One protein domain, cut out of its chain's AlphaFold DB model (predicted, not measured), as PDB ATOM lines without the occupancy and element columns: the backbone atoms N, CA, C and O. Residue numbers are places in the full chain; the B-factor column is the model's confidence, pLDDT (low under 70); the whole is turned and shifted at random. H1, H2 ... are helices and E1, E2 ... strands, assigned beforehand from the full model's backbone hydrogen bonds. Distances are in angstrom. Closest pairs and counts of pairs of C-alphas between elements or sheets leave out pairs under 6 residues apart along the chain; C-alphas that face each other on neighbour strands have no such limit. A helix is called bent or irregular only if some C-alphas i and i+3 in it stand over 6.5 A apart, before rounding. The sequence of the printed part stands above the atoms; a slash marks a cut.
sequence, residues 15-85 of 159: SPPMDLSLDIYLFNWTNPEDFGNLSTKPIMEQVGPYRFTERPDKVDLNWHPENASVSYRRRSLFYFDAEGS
ATOM      1  N   SER A  15      -6.076 -44.943 -14.119       91.38
ATOM      2  CA  SER A  15      -5.904 -44.563 -15.519       91.38
ATOM      3  C   SER A  15      -5.000 -45.596 -16.195       91.38
ATOM      4  O   SER A  15      -3.774 -45.466 -16.141       91.38
ATOM      5  N   PRO A  16      -5.576 -46.643 -16.806       90.25
ATOM      6  CA  PRO A  16      -4.809 -47.657 -17.516       90.25
ATOM      7  C   PRO A  16      -3.866 -47.026 -18.551       90.25
ATOM      8  O   PRO A  16      -4.295 -46.153 -19.304       90.25
ATOM      9  N   PRO A  17      -2.596 -47.459 -18.635       87.25
ATOM     10  CA  PRO A  17      -1.607 -46.870 -19.541       87.25
ATOM     11  C   PRO A  17      -1.767 -47.354 -20.994       87.25
ATOM     12  O   PRO A  17      -0.795 -47.391 -21.744       87.25
ATOM     13  N   MET A  18      -2.966 -47.791 -21.378       87.62
ATOM     14  CA  MET A  18      -3.261 -48.297 -22.711       87.62
ATOM     15  C   MET A  18      -4.561 -47.693 -23.222       87.62
ATOM     16  O   MET A  18      -5.551 -47.621 -22.492       87.62
ATOM     17  N   ASP A  19      -4.534 -47.294 -24.486       86.06
ATOM     18  CA  ASP A  19      -5.718 -46.883 -25.219       86.06
ATOM     19  C   ASP A  19      -6.548 -48.133 -25.559       86.06
ATOM     20  O   ASP A  19      -6.011 -49.160 -25.991       86.06
ATOM     21  N   LEU A  20      -7.857 -48.070 -25.313       92.12
ATOM     22  CA  LEU A  20      -8.796 -49.132 -25.671       92.12
ATOM     23  C   LEU A  20      -9.494 -48.747 -26.974       92.12
ATOM     24  O   LEU A  20      -9.901 -47.603 -27.132       92.12
ATOM     25  N   SER A  21      -9.665 -49.687 -27.898       94.62
ATOM     26  CA  SER A  21     -10.402 -49.432 -29.141       94.62
ATOM     27  C   SER A  21     -11.851 -49.897 -29.006       94.62
ATOM     28  O   SER A  21     -12.109 -51.023 -28.575       94.62
ATOM     29  N   LEU A  22     -12.790 -49.034 -29.386       96.25
ATOM     30  CA  LEU A  22     -14.217 -49.309 -29.481       96.25
ATOM     31  C   LEU A  22     -14.633 -49.229 -30.950       96.25
ATOM     32  O   LEU A  22     -14.672 -48.142 -31.520       96.25
ATOM     33  N   ASP A  23     -14.980 -50.372 -31.532       97.56
ATOM     34  CA  ASP A  23     -15.491 -50.456 -32.900       97.56
ATOM     35  C   ASP A  23     -17.014 -50.543 -32.866       97.56
ATOM     36  O   ASP A  23     -17.579 -51.485 -32.301       97.56
ATOM     37  N   ILE A  24     -17.679 -49.566 -33.476       97.94
ATOM     38  CA  ILE A  24     -19.138 -49.510 -33.551       97.94
ATOM     39  C   ILE A  24     -19.576 -49.834 -34.976       97.94
ATOM     40  O   ILE A  24     -19.064 -49.273 -35.942       97.94
ATOM     41  N   TYR A  25     -20.548 -50.734 -35.093       97.81
ATOM     42  CA  TYR A  25     -21.185 -51.092 -36.354       97.81
ATOM     43  C   TYR A  25     -22.666 -50.756 -36.264       97.81
ATOM     44  O   TYR A  25     -23.324 -51.116 -35.284       97.81
ATOM     45  N   LEU A  26     -23.185 -50.092 -37.290       97.50
ATOM     46  CA  LEU A  26     -24.599 -49.753 -37.393       97.50
ATOM     47  C   LEU A  26     -25.224 -50.494 -38.572       97.50
ATOM     48  O   LEU A  26     -24.523 -51.069 -39.401       97.50
ATOM     49  N   PHE A  27     -26.551 -50.500 -38.627       97.12
ATOM     50  CA  PHE A  27     -27.309 -51.108 -39.713       97.12
ATOM     51  C   PHE A  27     -28.142 -50.033 -40.401       97.12
ATOM     52  O   PHE A  27     -29.040 -49.466 -39.782       97.12
ATOM     53  N   ASN A  28     -27.832 -49.771 -41.665       97.75
ATOM     54  CA  ASN A  28     -28.598 -48.907 -42.544       97.75
ATOM     55  C   ASN A  28     -29.797 -49.679 -43.108       97.75
ATOM     56  O   ASN A  28     -29.623 -50.752 -43.687       97.75
ATOM     57  N   TRP A  29     -31.004 -49.153 -42.946       96.75
ATOM     58  CA  TRP A  29     -32.223 -49.744 -43.487       96.75
ATOM     59  C   TRP A  29     -32.478 -49.219 -44.901       96.75
ATOM     60  O   TRP A  29     -32.727 -48.032 -45.092       96.75
ATOM     61  N   THR A  30     -32.422 -50.101 -45.900       96.44
ATOM     62  CA  THR A  30     -32.437 -49.704 -47.319       96.44
ATOM     63  C   THR A  30     -33.807 -49.733 -47.995       96.44
ATOM     64  O   THR A  30     -33.928 -49.206 -49.096       96.44
ATOM     65  N   ASN A  31     -34.831 -50.308 -47.356       94.81
ATOM     66  CA  ASN A  31     -36.222 -50.308 -47.838       94.81
ATOM     67  C   ASN A  31     -37.251 -49.885 -46.757       94.81
ATOM     68  O   ASN A  31     -38.205 -50.621 -46.474       94.81
ATOM     69  N   PRO A  32     -37.061 -48.742 -46.079       91.81
ATOM     70  CA  PRO A  32     -37.960 -48.285 -45.017       91.81
ATOM     71  C   PRO A  32     -39.393 -48.000 -45.496       91.81
ATOM     72  O   PRO A  32     -40.350 -48.187 -44.743       91.81
ATOM     73  N   GLU A  33     -39.570 -47.616 -46.757       91.06
ATOM     74  CA  GLU A  33     -40.865 -47.368 -47.396       91.06
ATOM     75  C   GLU A  33     -41.765 -48.612 -47.448       91.06
ATOM     76  O   GLU A  33     -42.993 -48.500 -47.421       91.06
ATOM     77  N   ASP A  34     -41.165 -49.805 -47.447       89.94
ATOM     78  CA  ASP A  34     -41.874 -51.083 -47.484       89.94
ATOM     79  C   ASP A  34     -42.382 -51.534 -46.108       89.94
ATOM     80  O   ASP A  34     -43.023 -52.580 -46.008       89.94
ATOM     81  N   PHE A  35     -42.140 -50.778 -45.033       82.19
ATOM     82  CA  PHE A  35     -42.493 -51.191 -43.670       82.19
ATOM     83  C   PHE A  35     -43.974 -51.577 -43.495       82.19
ATOM     84  O   PHE A  35     -44.299 -52.496 -42.743       82.19
ATOM     85  N   GLY A  36     -44.889 -50.905 -44.205       81.44
ATOM     86  CA  GLY A  36     -46.323 -51.216 -44.173       81.44
ATOM     87  C   GLY A  36     -46.717 -52.489 -44.939       81.44
ATOM     88  O   GLY A  36     -47.842 -52.972 -44.802       81.44
ATOM     89  N   ASN A  37     -45.810 -53.043 -45.744       89.25
ATOM     90  CA  ASN A  37     -46.048 -54.226 -46.553       89.25
ATOM     91  C   ASN A  37     -45.659 -55.497 -45.786       89.25
ATOM     92  O   ASN A  37     -44.497 -55.890 -45.735       89.25
ATOM     93  N   LEU A  38     -46.662 -56.207 -45.262       87.12
ATOM     94  CA  LEU A  38     -46.476 -57.448 -44.492       87.12
ATOM     95  C   LEU A  38     -45.816 -58.599 -45.277       87.12
ATOM     96  O   LEU A  38     -45.446 -59.608 -44.674       87.12
ATOM     97  N   SER A  39     -45.690 -58.483 -46.603       91.94
ATOM     98  CA  SER A  39     -45.030 -59.487 -47.448       91.94
ATOM     99  C   SER A  39     -43.538 -59.215 -47.655       91.94
ATOM    100  O   SER A  39     -42.812 -60.123 -48.068       91.94
ATOM    101  N   THR A  40     -43.073 -57.996 -47.371       92.88
ATOM    102  CA  THR A  40     -41.684 -57.579 -47.582       92.88
ATOM    103  C   THR A  40     -40.939 -57.547 -46.253       92.88
ATOM    104  O   THR A  40     -41.445 -57.071 -45.240       92.88
ATOM    105  N   LYS A  41     -39.717 -58.085 -46.233       93.56
ATOM    106  CA  LYS A  41     -38.859 -58.050 -45.043       93.56
ATOM    107  C   LYS A  41     -37.978 -56.794 -45.062       93.56
ATOM    108  O   LYS A  41     -37.544 -56.405 -46.147       93.56
ATOM    109  N   PRO A  42     -37.654 -56.212 -43.893       93.06
ATOM    110  CA  PRO A  42     -36.630 -55.180 -43.798       93.06
ATOM    111  C   PRO A  42     -35.283 -55.684 -44.327       93.06
ATOM    112  O   PRO A  42     -34.861 -56.798 -43.999       93.06
ATOM    113  N   ILE A  43     -34.620 -54.858 -45.131       95.69
ATOM    114  CA  ILE A  43     -33.283 -55.084 -45.671       95.69
ATOM    115  C   ILE A  43     -32.334 -54.144 -44.936       95.69
ATOM    116  O   ILE A  43     -32.509 -52.928 -44.950       95.69
ATOM    117  N   MET A  44     -31.347 -54.732 -44.265       96.50
ATOM    118  CA  MET A  44     -30.389 -54.015 -43.432       96.50
ATOM    119  C   MET A  44     -28.982 -54.235 -43.976       96.50
ATOM    120  O   MET A  44     -28.570 -55.378 -44.182       96.50
ATOM    121  N   GLU A  45     -28.233 -53.155 -44.151       97.69
ATOM    122  CA  GLU A  45     -26.834 -53.173 -44.566       97.69
ATOM    123  C   GLU A  45     -25.951 -52.707 -43.413       97.69
ATOM    124  O   GLU A  45     -26.143 -51.627 -42.858       97.69
ATOM    125  N   GLN A  46     -24.990 -53.539 -43.014       97.69
ATOM    126  CA  GLN A  46     -24.052 -53.174 -41.959       97.69
ATOM    127  C   GLN A  46     -23.069 -52.116 -42.473       97.69
ATOM    128  O   GLN A  46     -22.437 -52.312 -43.509       97.69
ATOM    129  N   VAL A  47     -22.885 -51.046 -41.706       97.75
ATOM    130  CA  VAL A  47     -21.881 -50.005 -41.946       97.75
ATOM    131  C   VAL A  47     -20.894 -49.931 -40.781       97.75
ATOM    132  O   VAL A  47     -21.240 -50.226 -39.631       97.75
ATOM    133  N   GLY A  48     -19.653 -49.556 -41.086       96.62
ATOM    134  CA  GLY A  48     -18.554 -49.456 -40.127       96.62
ATOM    135  C   GLY A  48     -17.361 -50.377 -40.444       96.62
ATOM    136  O   GLY A  48     -17.284 -50.941 -41.542       96.62
ATOM    137  N   PRO A  49     -16.416 -50.523 -39.498       97.94
ATOM    138  CA  PRO A  49     -16.456 -49.940 -38.154       97.94
ATOM    139  C   PRO A  49     -16.321 -48.413 -38.159       97.94
ATOM    140  O   PRO A  49     -15.573 -47.854 -38.957       97.94
ATOM    141  N   TYR A  50     -17.003 -47.766 -37.217       98.25
ATOM    142  CA  TYR A  50     -16.666 -46.430 -36.731       98.25
ATOM    143  C   TYR A  50     -15.881 -46.616 -35.435       98.25
ATOM    144  O   TYR A  50     -16.438 -47.033 -34.414       98.25
ATOM    145  N   ARG A  51     -14.566 -46.415 -35.513       98.12
ATOM    146  CA  ARG A  51     -13.623 -46.699 -34.435       98.12
ATOM    147  C   ARG A  51     -13.419 -45.479 -33.551       98.12
ATOM    148  O   ARG A  51     -13.230 -44.359 -34.023       98.12
ATOM    149  N   PHE A  52     -13.388 -45.722 -32.248       97.50
ATOM    150  CA  PHE A  52     -13.055 -44.733 -31.235       97.50
ATOM    151  C   PHE A  52     -11.954 -45.259 -30.324       97.50
ATOM    152  O   PHE A  52     -11.964 -46.415 -29.909       97.50
ATOM    153  N   THR A  53     -11.030 -44.384 -29.952       97.00
ATOM    154  CA  THR A  53     -10.116 -44.616 -28.840       97.00
ATOM    155  C   THR A  53     -10.803 -44.206 -27.539       97.00
ATOM    156  O   THR A  53     -11.111 -43.032 -27.332       97.00
ATOM    157  N   GLU A  54     -11.058 -45.166 -26.653       95.06
ATOM    158  CA  GLU A  54     -11.550 -44.943 -25.299       95.06
ATOM    159  C   GLU A  54     -10.380 -44.714 -24.335       95.06
ATOM    160  O   GLU A  54      -9.467 -45.534 -24.213       95.06
ATOM    161  N   ARG A  55     -10.469 -43.623 -23.569       94.31
ATOM    162  CA  ARG A  55      -9.608 -43.337 -22.420       94.31
ATOM    163  C   ARG A  55     -10.419 -43.425 -21.128       94.31
ATOM    164  O   ARG A  55     -11.103 -42.454 -20.777       94.31
ATOM    165  N   PRO A  56     -10.398 -44.578 -20.436       93.81
ATOM    166  CA  PRO A  56     -11.098 -44.744 -19.174       93.81
ATOM    167  C   PRO A  56     -10.299 -44.135 -18.015       93.81
ATOM    168  O   PRO A  56      -9.088 -44.304 -17.906       93.81
ATOM    169  N   ASP A  57     -11.013 -43.494 -17.102       94.81
ATOM    170  CA  ASP A  57     -10.488 -42.902 -15.879       94.81
ATOM    171  C   ASP A  57     -11.448 -43.178 -14.714       94.81
ATOM    172  O   ASP A  57     -12.666 -43.322 -14.885       94.81
ATOM    173  N   LYS A  58     -10.904 -43.260 -13.502       95.44
ATOM    174  CA  LYS A  58     -11.687 -43.367 -12.270       95.44
ATOM    175  C   LYS A  58     -11.598 -42.047 -11.525       95.44
ATOM    176  O   LYS A  58     -10.518 -41.604 -11.147       95.44
ATOM    177  N   VAL A  59     -12.752 -41.435 -11.304       96.00
ATOM    178  CA  VAL A  59     -12.902 -40.126 -10.660       96.00
ATOM    179  C   VAL A  59     -13.704 -40.252  -9.367       96.00
ATOM    180  O   VAL A  59     -14.353 -41.273  -9.128       96.00
ATOM    181  N   ASP A  60     -13.621 -39.230  -8.514       96.31
ATOM    182  CA  ASP A  60     -14.340 -39.147  -7.230       96.31
ATOM    183  C   ASP A  60     -14.123 -40.371  -6.339       96.31
ATOM    184  O   ASP A  60     -15.061 -41.037  -5.898       96.31
ATOM    185  N   LEU A  61     -12.850 -40.700  -6.130       95.50
ATOM    186  CA  LEU A  61     -12.477 -41.849  -5.327       95.50
ATOM    187  C   LEU A  61     -12.689 -41.560  -3.844       95.50
ATOM    188  O   LEU A  61     -12.209 -40.549  -3.334       95.50
ATOM    189  N   ASN A  62     -13.329 -42.496  -3.153       96.00
ATOM    190  CA  ASN A  62     -13.472 -42.481  -1.707       96.00
ATOM    191  C   ASN A  62     -13.026 -43.823  -1.125       96.00
ATOM    192  O   ASN A  62     -13.577 -44.865  -1.484       96.00
ATOM    193  N   TRP A  63     -12.019 -43.794  -0.257       95.06
ATOM    194  CA  TRP A  63     -11.461 -44.986   0.378       95.06
ATOM    195  C   TRP A  63     -12.164 -45.269   1.700       95.06
ATOM    196  O   TRP A  63     -12.416 -44.348   2.470       95.06
ATOM    197  N   HIS A  64     -12.395 -46.550   1.972       95.31
ATOM    198  CA  HIS A  64     -13.100 -47.050   3.151       95.31
ATOM    199  C   HIS A  64     -12.192 -48.029   3.912       95.31
ATOM    200  O   HIS A  64     -12.256 -49.246   3.692       95.31
ATOM    201  N   PRO A  65     -11.263 -47.530   4.753       92.56
ATOM    202  CA  PRO A  65     -10.309 -48.375   5.472       92.56
ATOM    203  C   PRO A  65     -10.974 -49.399   6.398       92.56
ATOM    204  O   PRO A  65     -10.424 -50.472   6.622       92.56
ATOM    205  N   GLU A  66     -12.164 -49.090   6.911       96.44
ATOM    206  CA  GLU A  66     -12.930 -49.924   7.836       96.44
ATOM    207  C   GLU A  66     -13.408 -51.248   7.228       96.44
ATOM    208  O   GLU A  66     -13.624 -52.214   7.957       96.44
ATOM    209  N   ASN A  67     -13.564 -51.307   5.904       95.25
ATOM    210  CA  ASN A  67     -14.017 -52.502   5.189       95.25
ATOM    211  C   ASN A  67     -13.133 -52.850   3.980       95.25
ATOM    212  O   ASN A  67     -13.519 -53.681   3.158       95.25
ATOM    213  N   ALA A  68     -11.951 -52.231   3.885       92.38
ATOM    214  CA  ALA A  68     -10.976 -52.431   2.816       92.38
ATOM    215  C   ALA A  68     -11.561 -52.260   1.397       92.38
ATOM    216  O   ALA A  68     -11.234 -53.025   0.486       92.38
ATOM    217  N   SER A  69     -12.419 -51.253   1.197       94.50
ATOM    218  CA  SER A  69     -13.034 -50.967  -0.104       94.50
ATOM    219  C   SER A  69     -12.749 -49.549  -0.609       94.50
ATOM    220  O   SER A  69     -12.208 -48.695   0.095       94.50
ATOM    221  N   VAL A  70     -13.090 -49.306  -1.876       96.06
ATOM    222  CA  VAL A  70     -13.008 -47.991  -2.516       96.06
ATOM    223  C   VAL A  70     -14.227 -47.785  -3.409       96.06
ATOM    224  O   VAL A  70     -14.580 -48.648  -4.214       96.06
ATOM    225  N   SER A  71     -14.884 -46.637  -3.273       96.81
ATOM    226  CA  SER A  71     -15.934 -46.180  -4.186       96.81
ATOM    227  C   SER A  71     -15.340 -45.231  -5.220       96.81
ATOM    228  O   SER A  71     -14.427 -44.476  -4.905       96.81
ATOM    229  N   TYR A  72     -15.845 -45.266  -6.450       96.81
ATOM    230  CA  TYR A  72     -15.403 -44.387  -7.532       96.81
ATOM    231  C   TYR A  72     -16.498 -44.255  -8.593       96.81
ATOM    232  O   TYR A  72     -17.409 -45.084  -8.669       96.81
ATOM    233  N   ARG A  73     -16.377 -43.247  -9.457       97.44
ATOM    234  CA  ARG A  73     -17.138 -43.143 -10.707       97.44
ATOM    235  C   ARG A  73     -16.219 -43.446 -11.886       97.44
ATOM    236  O   ARG A  73     -15.082 -42.983 -11.925       97.44
ATOM    237  N   ARG A  74     -16.697 -44.231 -12.853       94.81
ATOM    238  CA  ARG A  74     -15.994 -44.423 -14.129       94.81
ATOM    239  C   ARG A  74     -16.332 -43.254 -15.048       94.81
ATOM    240  O   ARG A  74     -17.505 -42.973 -15.274       94.81
ATOM    241  N   ARG A  75     -15.305 -42.616 -15.594       95.06
ATOM    242  CA  ARG A  75     -15.404 -41.636 -16.672       95.06
ATOM    243  C   ARG A  75     -14.685 -42.207 -17.885       95.06
ATOM    244  O   ARG A  75     -13.527 -42.578 -17.770       95.06
ATOM    245  N   SER A  76     -15.350 -42.256 -19.029       93.00
ATOM    246  CA  SER A  76     -14.741 -42.683 -20.290       93.00
ATOM    247  C   SER A  76     -14.863 -41.554 -21.301       93.00
ATOM    248  O   SER A  76     -15.945 -40.992 -21.462       93.00
ATOM    249  N   LEU A  77     -13.747 -41.203 -21.934       93.50
ATOM    250  CA  LEU A  77     -13.710 -40.255 -23.046       93.50
ATOM    251  C   LEU A  77     -13.441 -41.027 -24.331       93.50
ATOM    252  O   LEU A  77     -12.542 -41.867 -24.350       93.50
ATOM    253  N   PHE A  78     -14.200 -40.732 -25.378       95.38
ATOM    254  CA  PHE A  78     -14.104 -41.398 -26.672       95.38
ATOM    255  C   PHE A  78     -13.599 -40.401 -27.711       95.38
ATOM    256  O   PHE A  78     -14.123 -39.293 -27.811       95.38
ATOM    257  N   TYR A  79     -12.571 -40.789 -28.460       95.88
ATOM    258  CA  TYR A  79     -11.955 -39.978 -29.507       95.88
ATOM    259  C   TYR A  79     -12.070 -40.719 -30.830       95.88
ATOM    260  O   TYR A  79     -11.620 -41.858 -30.916       95.88
ATOM    261  N   PHE A  80     -12.676 -40.098 -31.837       97.50
ATOM    262  CA  PHE A  80     -12.849 -40.732 -33.140       97.50
ATOM    263  C   PHE A  80     -11.500 -41.008 -33.811       97.50
ATOM    264  O   PHE A  80     -10.639 -40.130 -33.877       97.50
ATOM    265  N   ASP A  81     -11.331 -42.235 -34.293       97.50
ATOM    266  CA  ASP A  81     -10.173 -42.693 -35.052       97.50
ATOM    267  C   ASP A  81     -10.578 -42.830 -36.523       97.50
ATOM    268  O   ASP A  81     -11.116 -43.854 -36.949       97.50
ATOM    269  N   ALA A  82     -10.336 -41.769 -37.294       97.06
ATOM    270  CA  ALA A  82     -10.678 -41.728 -38.712       97.06
ATOM    271  C   ALA A  82      -9.845 -42.717 -39.550       97.06
ATOM    272  O   ALA A  82     -10.352 -43.252 -40.529       97.06
ATOM    273  N   GLU A  83      -8.590 -42.986 -39.171       97.00
ATOM    274  CA  GLU A  83      -7.712 -43.907 -39.910       97.00
ATOM    275  C   GLU A  83      -8.130 -45.369 -39.714       97.00
ATOM    276  O   GLU A  83      -8.019 -46.183 -40.630       97.00
ATOM    277  N   GLY A  84      -8.624 -45.705 -38.521       96.06
ATOM    278  CA  GLY A  84      -9.146 -47.027 -38.192       96.06
ATOM    279  C   GLY A  84     -10.624 -47.248 -38.531       96.06
ATOM    280  O   GLY A  84     -11.136 -48.335 -38.251       96.06
ATOM    281  N   SER A  85     -11.303 -46.250 -39.107       97.69
ATOM    282  CA  SER A  85     -12.724 -46.303 -39.472       97.69
ATOM    283  C   SER A  85     -12.932 -46.541 -40.967       97.69
ATOM    284  O   SER A  85     -12.118 -46.156 -41.799       97.69
TER     285      SER A  85
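Overview. This is residues 15 to 85 of the 159 residues of the protein "protein croquemort-like" of Drosophila ficusphila (UniProt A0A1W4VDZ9). Picture a long, twisted ribbon of three strands, with E1 beside the first part of E2 and E3 beside its later part. The turn at residues 64 to 69 stands free at one tip; short H1 lies at the other. The printed part has 71 residues, ordered E1, H1, E2, E3; the sheet, E1 - E2 - E3, is antiparallel. It is mostly strand and extended, with radius of gyration of the C-alphas 20.9 A and spans of 65 by 32 by 14 A.

Along the chain. Find E2, residues 44 to 64, from C-alpha 44 at (-30.389, -54.015, -43.432); it bends by 68 degrees at residue 47 and measures 50.2 A. E3, residues 69 to 81, runs 36.0 A to (-10.173, -42.693, -35.052). E1 is residues 20 to 29, 29.4 A; H1, residues 32 to 36, is irregular, with C-alphas 33 and 36 7.4 A apart.

Arrangement. Beside inner strand E2, find E1 antiparallel at 140 degrees, with N 22 and O 52 within hydrogen-bond range at 2.8 A. E2 and E3 form a hairpin, antiparallel at 149 degrees; N 57 and O 75 are 2.8 A apart. H1 is not on the sheet; 0 of 1 O i to N i+4 and 1 of 2 O i to N i+3 pairs are within range.

Size, cuts and confidence. The farthest C-alphas, of Ser 39 and Glu 66, are 64.6 A apart. The printed part has no cut and no long link, and no printed residue is under 70 in pLDDT.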